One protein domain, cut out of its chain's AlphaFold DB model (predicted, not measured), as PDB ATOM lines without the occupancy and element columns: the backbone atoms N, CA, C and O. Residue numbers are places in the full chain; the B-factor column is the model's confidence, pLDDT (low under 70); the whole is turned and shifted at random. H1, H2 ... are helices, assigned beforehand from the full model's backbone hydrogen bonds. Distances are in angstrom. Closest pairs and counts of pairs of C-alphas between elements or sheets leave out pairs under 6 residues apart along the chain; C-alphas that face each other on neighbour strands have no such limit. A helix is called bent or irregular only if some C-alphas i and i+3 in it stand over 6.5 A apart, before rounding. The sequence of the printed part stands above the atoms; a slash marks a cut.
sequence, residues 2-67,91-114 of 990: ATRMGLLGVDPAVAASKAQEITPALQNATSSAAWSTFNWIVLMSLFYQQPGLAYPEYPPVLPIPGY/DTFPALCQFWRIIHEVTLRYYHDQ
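What this domain is: This is residues 2 to 67 and 91 to 114 of the 990 residues of an uncharacterized protein of Fusarium oxysporum f. sp. radicis-cucumerinum (UniProt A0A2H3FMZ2). Two long helices, H2 and H3, cross as a slanted X, with the later half of H2 meeting the middle of H3. The short helix H1 lies off to one side near the first half of H2, and the unnamed residues 48 to 67 fold back from the end of H2 and pass between H1 and H3. The 90 printed residues hold three named helices, in the order H1, H2, H3, and no named strand; the class is all helix. The whole is compact, with a radius of gyration of the C-alphas of 13.1 A, and spans 39 by 29 by 17 A.

Where its parts are: Find C-alpha 24 at (101.429, 169.532, 138.215); from there H2, residues 24 to 47, runs 34.7 A to C-alpha 47. H2 is irregular: C-alphas 25 and 28 are 7.1 A apart. H3, residues 92 to 112, runs 28.2 A and ends at C-alpha 112, (124.664, 143.376, 139.189). H3 has a kink of 28 degrees near residue 106; it is neither bent nor irregular, but only just: C-alphas 109 and 112 are 6.2 A apart. H1, residues 12 to 19, begins at (108.552, 151.787, 133.535).

How they stand to each other: Look at Asn 39 and Trp 100: their C-alphas, the closest of H2 and H3, are 5.8 A apart. H2 touches H3 with residues 35 to 46 alone, at a steep tilt of 47 degrees, the same way. H1 is apart from H3. H1 and H2 are only just apart, closest 8.3 A, and a tight link of 4 residues joins them. Every O i to N i+4 pair is within hydrogen-bond range in H3, 18 of 20 in H2 and 2 of 4 in H1.

The domain as a whole: The C-alphas of Ala 25 and Gln 114, the two farthest apart, are 41.4 A apart. Residues 68 to 90 are not printed; C-alphas 67 and 91 are 9.2 A apart across this cut, which falls in the link from H2 to H3. The mean pLDDT of the printed part is 75.1; 34 residues are under 70, among them residues 9 to 26 and 46 to 54.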
ATOM      1  N   ALA A   2     112.596 155.231 149.250       69.81
ATOM      2  CA  ALA A   2     112.201 155.673 147.910       69.81
ATOM      3  C   ALA A   2     111.570 154.577 147.021       69.81
ATOM      4  O   ALA A   2     110.559 154.845 146.382       69.81
ATOM      5  N   THR A   3     112.057 153.329 147.069       72.19
ATOM      6  CA  THR A   3     111.406 152.177 146.403       72.19
ATOM      7  C   THR A   3     109.986 151.927 146.921       72.19
ATOM      8  O   THR A   3     109.061 151.750 146.138       72.19
ATOM      9  N   ARG A   4     109.773 151.999 148.247       70.75
ATOM     10  CA  ARG A   4     108.439 151.863 148.872       70.75
ATOM     11  C   ARG A   4     107.491 152.995 148.465       70.75
ATOM     12  O   ARG A   4     106.292 152.774 148.370       70.75
ATOM     13  N   MET A   5     108.032 154.187 148.211       68.62
ATOM     14  CA  MET A   5     107.285 155.347 147.711       68.62
ATOM     15  C   MET A   5     107.096 155.331 146.184       68.62
ATOM     16  O   MET A   5     106.483 156.243 145.643       68.62
ATOM     17  N   GLY A   6     107.624 154.325 145.480       68.25
ATOM     18  CA  GLY A   6     107.542 154.218 144.022       68.25
ATOM     19  C   GLY A   6     108.374 155.250 143.251       68.25
ATOM     20  O   GLY A   6     108.120 155.461 142.071       68.25
ATOM     21  N   LEU A   7     109.350 155.897 143.896       70.81
ATOM     22  CA  LEU A   7     110.184 156.937 143.276       70.81
ATOM     23  C   LEU A   7     111.328 156.365 142.416       70.81
ATOM     24  O   LEU A   7     111.846 157.063 141.549       70.81
ATOM     25  N   LEU A   8     111.746 155.119 142.670       71.69
ATOM     26  CA  LEU A   8     112.824 154.421 141.955       71.69
ATOM     27  C   LEU A   8     112.650 152.898 142.025       71.69
ATOM     28  O   LEU A   8     112.031 152.403 142.968       71.69
ATOM     29  N   GLY A   9     113.220 152.165 141.060       63.75
ATOM     30  CA  GLY A   9     113.159 150.696 141.020       63.75
ATOM     31  C   GLY A   9     111.760 150.133 140.746       63.75
ATOM     32  O   GLY A   9     111.415 149.076 141.258       63.75
ATOM     33  N   VAL A  10     110.938 150.867 139.993       66.50
ATOM     34  CA  VAL A  10     109.603 150.437 139.553       66.50
ATOM     35  C   VAL A  10     109.648 150.234 138.045       66.50
ATOM     36  O   VAL A  10     110.244 151.053 137.344       66.50
ATOM     37  N   ASP A  11     109.003 149.172 137.559       65.88
ATOM     38  CA  ASP A  11     108.863 148.915 136.126       65.88
ATOM     39  C   ASP A  11     108.330 150.173 135.399       65.88
ATOM     40  O   ASP A  11     107.333 150.761 135.851       65.88
ATOM     41  N   PRO A  12     108.961 150.604 134.288       62.69
ATOM     42  CA  PRO A  12     108.552 151.787 133.535       62.69
ATOM     43  C   PRO A  12     107.065 151.825 133.159       62.69
ATOM     44  O   PRO A  12     106.462 152.900 133.177       62.69
ATOM     45  N   ALA A  13     106.448 150.674 132.875       63.00
ATOM     46  CA  ALA A  13     105.031 150.568 132.538       63.00
ATOM     47  C   ALA A  13     104.115 150.830 133.749       63.00
ATOM     48  O   ALA A  13     103.057 151.441 133.603       63.00
ATOM     49  N   VAL A  14     104.530 150.420 134.951       61.66
ATOM     50  CA  VAL A  14     103.778 150.611 136.208       61.66
ATOM     51  C   VAL A  14     103.977 152.017 136.775       61.66
ATOM     52  O   VAL A  14     103.082 152.594 137.389       61.66
ATOM     53  N   ALA A  15     105.156 152.595 136.580       60.06
ATOM     54  CA  ALA A  15     105.470 153.933 137.057       60.06
ATOM     55  C   ALA A  15     104.840 155.039 136.192       60.06
ATOM     56  O   ALA A  15     104.490 156.094 136.720       60.06
ATOM     57  N   ALA A  16     104.644 154.797 134.890       60.69
ATOM     58  CA  ALA A  16     103.989 155.747 133.991       60.69
ATOM     59  C   ALA A  16     102.521 156.019 134.376       60.69
ATOM     60  O   ALA A  16     102.081 157.163 134.269       60.69
ATOM     61  N   SER A  17     101.781 155.019 134.876       61.12
ATOM     62  CA  SER A  17     100.401 155.221 135.349       61.12
ATOM     63  C   SER A  17     100.351 156.036 136.644       61.12
ATOM     64  O   SER A  17      99.568 156.973 136.750       61.12
ATOM     65  N   LYS A  18     101.255 155.767 137.594       60.19
ATOM     66  CA  LYS A  18     101.367 156.530 138.852       60.19
ATOM     67  C   LYS A  18     101.844 157.966 138.646       60.19
ATOM     68  O   LYS A  18     101.436 158.857 139.381       60.19
ATOM     69  N   ALA A  19     102.688 158.213 137.645       59.75
ATOM     70  CA  ALA A  19     103.143 159.560 137.311       59.75
ATOM     71  C   ALA A  19     102.004 160.463 136.799       59.75
ATOM     72  O   ALA A  19     102.081 161.678 136.970       59.75
ATOM     73  N   GLN A  20     100.941 159.884 136.222       61.16
ATOM     74  CA  GLN A  20      99.747 160.618 135.778       61.16
ATOM     75  C   GLN A  20      98.836 161.053 136.939       61.16
ATOM     76  O   GLN A  20      98.039 161.971 136.769       61.16
ATOM     77  N   GLU A  21      98.966 160.443 138.122       61.97
ATOM     78  CA  GLU A  21      98.193 160.793 139.326       61.97
ATOM     79  C   GLU A  21      98.797 161.981 140.102       61.97
ATOM     80  O   GLU A  21      98.172 162.528 141.014       61.97
ATOM     81  N   ILE A  22     100.019 162.404 139.754       65.94
ATOM     82  CA  ILE A  22     100.736 163.476 140.451       65.94
ATOM     83  C   ILE A  22     100.275 164.832 139.919       65.94
ATOM     84  O   ILE A  22     100.358 165.122 138.727       65.94
ATOM     85  N   THR A  23      99.831 165.705 140.824       65.75
ATOM     86  CA  THR A  23      99.439 167.072 140.458       65.75
ATOM     87  C   THR A  23     100.614 167.853 139.840       65.75
ATOM     88  O   THR A  23     101.747 167.737 140.319       65.75
ATOM     89  N   PRO A  24     100.373 168.728 138.843       63.22
ATOM     90  CA  PRO A  24     101.429 169.532 138.215       63.22
ATOM     91  C   PRO A  24     102.249 170.368 139.211       63.22
ATOM     92  O   PRO A  24     103.448 170.560 139.029       63.22
ATOM     93  N   ALA A  25     101.622 170.813 140.306       58.16
ATOM     94  CA  ALA A  25     102.277 171.571 141.373       58.16
ATOM     95  C   ALA A  25     103.315 170.745 142.161       58.16
ATOM     96  O   ALA A  25     104.303 171.298 142.641       58.16
ATOM     97  N   LEU A  26     103.113 169.427 142.279       69.12
ATOM     98  CA  LEU A  26     103.991 168.522 143.026       69.12
ATOM     99  C   LEU A  26     104.987 167.773 142.122       69.12
ATOM    100  O   LEU A  26     105.951 167.184 142.615       69.12
ATOM    101  N   GLN A  27     104.791 167.811 140.802       71.88
ATOM    102  CA  GLN A  27     105.604 167.073 139.835       71.88
ATOM    103  C   GLN A  27     107.091 167.447 139.914       71.88
ATOM    104  O   GLN A  27     107.927 166.560 140.040       71.88
ATOM    105  N   ASN A  28     107.427 168.742 139.947       72.25
ATOM    106  CA  ASN A  28     108.823 169.189 140.037       72.25
ATOM    107  C   ASN A  28     109.506 168.738 141.335       72.25
ATOM    108  O   ASN A  28     110.629 168.244 141.295       72.25
ATOM    109  N   ALA A  29     108.827 168.863 142.478       75.12
ATOM    110  CA  ALA A  29     109.369 168.431 143.766       75.12
ATOM    111  C   ALA A  29     109.594 166.910 143.799       75.12
ATOM    112  O   ALA A  29     110.634 166.437 144.260       75.12
ATOM    113  N   THR A  30     108.648 166.147 143.245       76.75
ATOM    114  CA  THR A  30     108.719 164.682 143.204       76.75
ATOM    115  C   THR A  30     109.807 164.203 142.243       76.75
ATOM    116  O   THR A  30     110.595 163.329 142.601       76.75
ATOM    117  N   SER A  31     109.919 164.818 141.059       80.69
ATOM    118  CA  SER A  31     111.005 164.569 140.109       80.69
ATOM    119  C   SER A  31     112.370 164.882 140.721       80.69
ATOM    120  O   SER A  31     113.277 164.056 140.630       80.69
ATOM    121  N   SER A  32     112.526 166.026 141.394       82.06
ATOM    122  CA  SER A  32     113.781 166.391 142.065       82.06
ATOM    123  C   SER A  32     114.152 165.405 143.165       82.06
ATOM    124  O   SER A  32     115.306 164.983 143.228       82.06
ATOM    125  N   ALA A  33     113.195 164.970 143.988       83.38
ATOM    126  CA  ALA A  33     113.438 163.968 145.022       83.38
ATOM    127  C   ALA A  33     113.835 162.603 144.429       83.38
ATOM    128  O   ALA A  33     114.796 161.982 144.893       83.38
ATOM    129  N   ALA A  34     113.141 162.150 143.381       85.38
ATOM    130  CA  ALA A  34     113.416 160.878 142.718       85.38
ATOM    131  C   ALA A  34     114.803 160.863 142.057       85.38
ATOM    132  O   ALA A  34     115.609 159.973 142.335       85.38
ATOM    133  N   TRP A  35     115.116 161.881 141.250       87.44
ATOM    134  CA  TRP A  35     116.404 161.997 140.563       87.44
ATOM    135  C   TRP A  35     117.568 162.253 141.518       87.44
ATOM    136  O   TRP A  35     118.631 161.665 141.338       87.44
ATOM    137  N   SER A  36     117.379 163.042 142.579       85.31
ATOM    138  CA  SER A  36     118.428 163.238 143.593       85.31
ATOM    139  C   SER A  36     118.740 161.937 144.326       85.31
ATOM    140  O   SER A  36     119.908 161.594 144.505       85.31
ATOM    141  N   THR A  37     117.704 161.173 144.692       87.31
ATOM    142  CA  THR A  37     117.882 159.871 145.350       87.31
ATOM    143  C   THR A  37     118.575 158.873 144.425       87.31
ATOM    144  O   THR A  37     119.493 158.180 144.855       87.31
ATOM    145  N   PHE A  38     118.181 158.817 143.149       88.81
ATOM    146  CA  PHE A  38     118.836 157.967 142.155       88.81
ATOM    147  C   PHE A  38     120.313 158.330 141.976       88.81
ATOM    148  O   PHE A  38     121.166 157.456 142.103       88.81
ATOM    149  N   ASN A  39     120.624 159.614 141.771       87.88
ATOM    150  CA  ASN A  39     122.000 160.093 141.627       87.88
ATOM    151  C   ASN A  39     122.857 159.714 142.844       87.88
ATOM    152  O   ASN A  39     123.986 159.254 142.681       87.88
ATOM    153  N   TRP A  40     122.315 159.857 144.058       85.94
ATOM    154  CA  TRP A  40     123.009 159.480 145.290       85.94
ATOM    155  C   TRP A  40     123.266 157.974 145.387       85.94
ATOM    156  O   TRP A  40     124.380 157.563 145.701       85.94
ATOM    157  N   ILE A  41     122.267 157.138 145.087       84.38
ATOM    158  CA  ILE A  41     122.433 155.681 145.132       84.38
ATOM    159  C   ILE A  41     123.471 155.232 144.100       84.38
ATOM    160  O   ILE A  41     124.371 154.483 144.455       84.38
ATOM    161  N   VAL A  42     123.411 155.725 142.857       85.62
ATOM    162  CA  VAL A  42     124.383 155.353 141.811       85.62
ATOM    163  C   VAL A  42     125.801 155.806 142.181       85.62
ATOM    164  O   VAL A  42     126.751 155.042 142.005       85.62
ATOM    165  N   LEU A  43     125.947 157.006 142.757       84.00
ATOM    166  CA  LEU A  43     127.213 157.498 143.306       84.00
ATOM    167  C   LEU A  43     127.780 156.533 144.362       84.00
ATOM    168  O   LEU A  43     128.953 156.162 144.285       84.00
ATOM    169  N   MET A  44     126.960 156.115 145.331       80.94
ATOM    170  CA  MET A  44     127.368 155.177 146.386       80.94
ATOM    171  C   MET A  44     127.710 153.794 145.813       80.94
ATOM    172  O   MET A  44     128.760 153.229 146.120       80.94
ATOM    173  N   SER A  45     126.872 153.280 144.915       74.31
ATOM    174  CA  SER A  45     127.031 151.978 144.271       74.31
ATOM    175  C   SER A  45     128.320 151.862 143.456       74.31
ATOM    176  O   SER A  45     129.032 150.871 143.606       74.31
ATOM    177  N   LEU A  46     128.648 152.850 142.612       69.75
ATOM    178  CA  LEU A  46     129.857 152.775 141.787       69.75
ATOM    179  C   LEU A  46     131.113 153.153 142.576       69.75
ATOM    180  O   LEU A  46     132.127 152.463 142.483       69.75
ATOM    181  N   PHE A  47     131.087 154.275 143.302       66.94
ATOM    182  CA  PHE A  47     132.323 154.833 143.845       66.94
ATOM    183  C   PHE A  47     132.725 154.283 145.204       66.94
ATOM    184  O   PHE A  47     133.920 154.324 145.500       66.94
ATOM    185  N   TYR A  48     131.774 153.767 145.982       66.69
ATOM    186  CA  TYR A  48     132.032 153.221 147.313       66.69
ATOM    187  C   TYR A  48     131.867 151.698 147.365       66.69
ATOM    188  O   TYR A  48     132.475 151.075 148.232       66.69
ATOM    189  N   GLN A  49     131.105 151.100 146.433       68.31
ATOM    190  CA  GLN A  49     130.855 149.649 146.354       68.31
ATOM    191  C   GLN A  49     130.490 149.053 147.718       68.31
ATOM    192  O   GLN A  49     131.023 148.030 148.137       68.31
ATOM    193  N   GLN A  50     129.622 149.752 148.452       66.06
ATOM    194  CA  GLN A  50     129.330 149.406 149.832       66.06
ATOM    195  C   GLN A  50     128.634 148.031 149.905       66.06
ATOM    196  O   GLN A  50     127.596 147.851 149.256       66.06
ATOM    197  N   PRO A  51     129.154 147.073 150.697       62.78
ATOM    198  CA  PRO A  51     128.524 145.768 150.860       62.78
ATOM    199  C   PRO A  51     127.072 145.898 151.342       62.78
ATOM    200  O   PRO A  51     126.779 146.642 152.276       62.78
ATOM    201  N   GLY A  52     126.149 145.183 150.693       63.78
ATOM    202  CA  GLY A  52     124.724 145.174 151.048       63.78
ATOM    203  C   GLY A  52     123.881 146.325 150.479       63.78
ATOM    204  O   GLY A  52     122.668 146.341 150.692       63.78
ATOM    205  N   LEU A  53     124.468 147.269 149.733       69.00
ATOM    206  CA  LEU A  53     123.701 148.307 149.042       69.00
ATOM    207  C   LEU A  53     123.049 147.742 147.769       69.00
ATOM    208  O   LEU A  53     123.735 147.320 146.843       69.00
ATOM    209  N   ALA A  54     121.716 147.768 147.702       68.75
ATOM    210  CA  ALA A  54     120.978 147.330 146.518       68.75
ATOM    211  C   ALA A  54     121.156 148.312 145.346       68.75
ATOM    212  O   ALA A  54     120.953 149.520 145.498       68.75
ATOM    213  N   TYR A  55     121.489 147.784 144.166       75.38
ATOM    214  CA  TYR A  55     121.548 148.559 142.930       75.38
ATOM    215  C   TYR A  55     120.126 148.872 142.441       75.38
ATOM    216  O   TYR A  55     119.272 147.985 142.453       75.38
ATOM    217  N   PRO A  56     119.832 150.109 142.010       78.56
ATOM    218  CA  PRO A  56     118.533 150.409 141.431       78.56
ATOM    219  C   PRO A  56     118.414 149.653 140.104       78.56
ATOM    220  O   PRO A  56     119.288 149.789 139.259       78.56
ATOM    221  N   GLU A  57     117.361 148.868 139.895       77.31
ATOM    222  CA  GLU A  57     117.178 148.133 138.628       77.31
ATOM    223  C   GLU A  57     116.827 149.075 137.467       77.31
ATOM    224  O   GLU A  57     117.308 148.914 136.347       77.31
ATOM    225  N   TYR A  58     116.043 150.118 137.755       80.38
ATOM    226  CA  TYR A  58     115.551 151.077 136.767       80.38
ATOM    227  C   TYR A  58     115.783 152.527 137.226       80.38
ATOM    228  O   TYR A  58     115.636 152.817 138.424       80.38
ATOM    229  N   PRO A  59     116.107 153.455 136.301       82.81
ATOM    230  CA  PRO A  59     116.151 154.883 136.598       82.81
ATOM    231  C   PRO A  59     114.748 155.437 136.914       82.81
ATOM    232  O   PRO A  59     113.742 154.793 136.602       82.81
ATOM    233  N   PRO A  60     114.644 156.638 137.515       83.81
ATOM    234  CA  PRO A  60     113.361 157.285 137.747       83.81
ATOM    235  C   PRO A  60     112.582 157.477 136.446       83.81
ATOM    236  O   PRO A  60     113.123 157.918 135.434       83.81
ATOM    237  N   VAL A  61     111.287 157.177 136.497       75.81
ATOM    238  CA  VAL A  61     110.368 157.296 135.349       75.81
ATOM    239  C   VAL A  61     109.822 158.719 135.214       75.81
ATOM    240  O   VAL A  61     109.344 159.126 134.158       75.81
ATOM    241  N   LEU A  62     109.944 159.509 136.283       75.31
ATOM    242  CA  LEU A  62     109.631 160.931 136.289       75.31
ATOM    243  C   LEU A  62     110.619 161.722 135.414       75.31
ATOM    244  O   LEU A  62     111.794 161.357 135.335       75.31
ATOM    245  N   PRO A  63     110.188 162.829 134.784       74.62
ATOM    246  CA  PRO A  63     111.065 163.627 133.934       74.62
ATOM    247  C   PRO A  63     112.215 164.231 134.742       74.62
ATOM    248  O   PRO A  63     112.025 164.617 135.899       74.62
ATOM    249  N   ILE A  64     113.392 164.337 134.119       78.62
ATOM    250  CA  ILE A  64     114.527 165.069 134.690       78.62
ATOM    251  C   ILE A  64     114.083 166.527 134.898       78.62
ATOM    252  O   ILE A  64     113.682 167.176 133.925       78.62
ATOM    253  N   PRO A  65     114.145 167.059 136.132       72.38
ATOM    254  CA  PRO A  65     113.822 168.454 136.404       72.38
ATOM    255  C   PRO A  65     114.615 169.390 135.492       72.38
ATOM    256  O   PRO A  65     115.828 169.246 135.376       72.38
ATOM    257  N   GLY A  66     113.933 170.337 134.844       64.12
ATOM    258  CA  GLY A  66     114.551 171.313 133.935       64.12
ATOM    259  C   GLY A  66     114.553 170.933 132.447       64.12
ATOM    260  O   GLY A  66     114.878 171.784 131.625       64.12
ATOM    261  N   TYR A  67     114.137 169.716 132.070       57.97
ATOM    262  CA  TYR A  67     113.936 169.318 130.668       57.97
ATOM    263  C   TYR A  67     112.434 169.270 130.332       57.97
ATOM    264  O   TYR A  67     111.698 168.454 130.883       57.97
ATOM    265  N   ASP A  91     121.379 174.483 134.858       69.69
ATOM    266  CA  ASP A  91     121.573 173.313 133.991       69.69
ATOM    267  C   ASP A  91     122.383 172.159 134.659       69.69
ATOM    268  O   ASP A  91     122.483 171.057 134.115       69.69
ATOM    269  N   THR A  92     122.965 172.378 135.849       75.19
ATOM    270  CA  THR A  92     123.865 171.439 136.560       75.19
ATOM    271  C   THR A  92     123.186 170.145 136.949       75.19
ATOM    272  O   THR A  92     123.695 169.055 136.691       75.19
ATOM    273  N   PHE A  93     122.031 170.258 137.596       80.31
ATOM    274  CA  PHE A  93     121.296 169.099 138.070       80.31
ATOM    275  C   PHE A  93     120.812 168.201 136.913       80.31
ATOM    276  O   PHE A  93     121.072 166.995 136.974       80.31
ATOM    277  N   PRO A  94     120.212 168.738 135.827       81.62
ATOM    278  CA  PRO A  94     119.890 167.937 134.647       81.62
ATOM    279  C   PRO A  94     121.098 167.205 134.048       81.62
ATOM    280  O   PRO A  94     121.007 166.012 133.750       81.62
ATOM    281  N   ALA A  95     122.242 167.886 133.910       81.94
ATOM    282  CA  ALA A  95     123.461 167.286 133.369       81.94
ATOM    283  C   ALA A  95     123.978 166.132 134.246       81.94
ATOM    284  O   ALA A  95     124.364 165.085 133.722       81.94
ATOM    285  N   LEU A  96     123.929 166.286 135.574       83.62
ATOM    286  CA  LEU A  96     124.285 165.223 136.517       83.62
ATOM    287  C   LEU A  96     123.331 164.029 136.429       83.62
ATOM    288  O   LEU A  96     123.790 162.893 136.454       83.62
ATOM    289  N   CYS A  97     122.024 164.255 136.276       87.44
ATOM    290  CA  CYS A  97     121.056 163.169 136.093       87.44
ATOM    291  C   CYS A  97     121.369 162.333 134.843       87.44
ATOM    292  O   CYS A  97     121.326 161.103 134.883       87.44
ATOM    293  N   GLN A  98     121.733 162.990 133.736       87.50
ATOM    294  CA  GLN A  98     122.152 162.307 132.509       87.50
ATOM    295  C   GLN A  98     123.457 161.527 132.703       87.50
ATOM    296  O   GLN A  98     123.533 160.369 132.292       87.50
ATOM    297  N   PHE A  99     124.448 162.127 133.368       88.69
ATOM    298  CA  PHE A  99     125.706 161.464 133.709       88.69
ATOM    299  C   PHE A  99     125.464 160.188 134.522       88.69
ATOM    300  O   PHE A  99     125.881 159.104 134.118       88.69
ATOM    301  N   TRP A 100     124.726 160.291 135.630       88.75
ATOM    302  CA  TRP A 100     124.461 159.155 136.512       88.75
ATOM    303  C   TRP A 100     123.632 158.064 135.842       88.75
ATOM    304  O   TRP A 100     123.811 156.896 136.168       88.75
ATOM    305  N   ARG A 101     122.801 158.401 134.850       89.56
ATOM    306  CA  ARG A 101     122.109 157.404 134.024       89.56
ATOM    307  C   ARG A 101     123.078 156.572 133.175       89.56
ATOM    308  O   ARG A 101     122.934 155.356 133.129       89.56
ATOM    309  N   ILE A 102     124.097 157.186 132.567       90.69
ATOM    310  CA  ILE A 102     125.134 156.448 131.814       90.69
ATOM    311  C   ILE A 102     125.903 155.514 132.759       90.69
ATOM    312  O   ILE A 102     126.146 154.347 132.445       90.69
ATOM    313  N   ILE A 103     126.262 156.023 133.939       89.56
ATOM    314  CA  ILE A 103     127.012 155.282 134.957       89.56
ATOM    315  C   ILE A 103     126.204 154.139 135.575       89.56
ATOM    316  O   ILE A 103     126.750 153.077 135.880       89.56
ATOM    317  N   HIS A 104     124.902 154.328 135.742       89.81
ATOM    318  CA  HIS A 104     123.988 153.304 136.225       89.81
ATOM    319  C   HIS A 104     124.013 152.054 135.338       89.81
ATOM    320  O   HIS A 104     124.182 150.953 135.855       89.81
ATOM    321  N   GLU A 105     123.986 152.216 134.012       88.38
ATOM    322  CA  GLU A 105     124.076 151.087 133.073       88.38
ATOM    323  C   GLU A 105     125.416 150.342 133.163       88.38
ATOM    324  O   GLU A 105     125.462 149.114 133.055       88.38
ATOM    325  N   VAL A 106     126.518 151.067 133.390       88.19
ATOM    326  CA  VAL A 106     127.829 150.450 133.657       88.19
ATOM    327  C   VAL A 106     127.770 149.640 134.947       88.19
ATOM    328  O   VAL A 106     128.226 148.501 134.979       88.19
ATOM    329  N   THR A 107     127.181 150.213 135.997       84.12
ATOM    330  CA  THR A 107     127.092 149.602 137.326       84.12
ATOM    331  C   THR A 107     126.302 148.295 137.282       84.12
ATOM    332  O   THR A 107     126.768 147.288 137.816       84.12
ATOM    333  N   LEU A 108     125.161 148.275 136.585       84.56
ATOM    334  CA  LEU A 108     124.381 147.055 136.394       84.56
ATOM    335  C   LEU A 108     125.188 145.992 135.644       84.56
ATOM    336  O   LEU A 108     125.310 144.858 136.100       84.56
ATOM    337  N   ARG A 109     125.822 146.374 134.529       85.62
ATOM    338  CA  ARG A 109     126.531 145.406 133.691       85.62
ATOM    339  C   ARG A 109     127.799 144.845 134.334       85.62
ATOM    340  O   ARG A 109     128.195 143.734 133.991       85.62
ATOM    341  N   TYR A 110     128.459 145.627 135.187       82.69
ATOM    342  CA  TYR A 110     129.728 145.251 135.813       82.69
ATOM    343  C   TYR A 110     129.507 144.484 137.116       82.69
ATOM    344  O   TYR A 110     130.239 143.537 137.360       82.69
ATOM    345  N   TYR A 111     128.529 144.880 137.936       77.69
ATOM    346  CA  TYR A 111     128.391 144.357 139.300       77.69
ATOM    347  C   TYR A 111     127.089 143.583 139.529       77.69
ATOM    348  O   TYR A 111     127.113 142.552 140.192       77.69
ATOM    349  N   HIS A 112     125.958 144.040 138.980       76.56
ATOM    350  CA  HIS A 112     124.664 143.376 139.189       76.56
ATOM    351  C   HIS A 112     124.525 142.096 138.349       76.56
ATOM    352  O   HIS A 112     124.166 141.042 138.864       76.56
ATOM    353  N   ASP A 113     124.860 142.166 137.060       76.38
ATOM    354  CA  ASP A 113     124.700 141.059 136.105       76.38
ATOM    355  C   ASP A 113     125.862 140.047 136.147       76.38
ATOM    356  O   ASP A 113     126.018 139.228 135.232       76.38
ATOM    357  N   GLN A 114     126.730 140.128 137.158       68.81
ATOM    358  CA  GLN A 114     127.956 139.347 137.218       68.81
ATOM    359  C   GLN A 114     127.653 137.878 137.579       68.81
ATOM    360  O   GLN A 114     127.175 137.593 138.675       68.81
TER     361      GLN A 114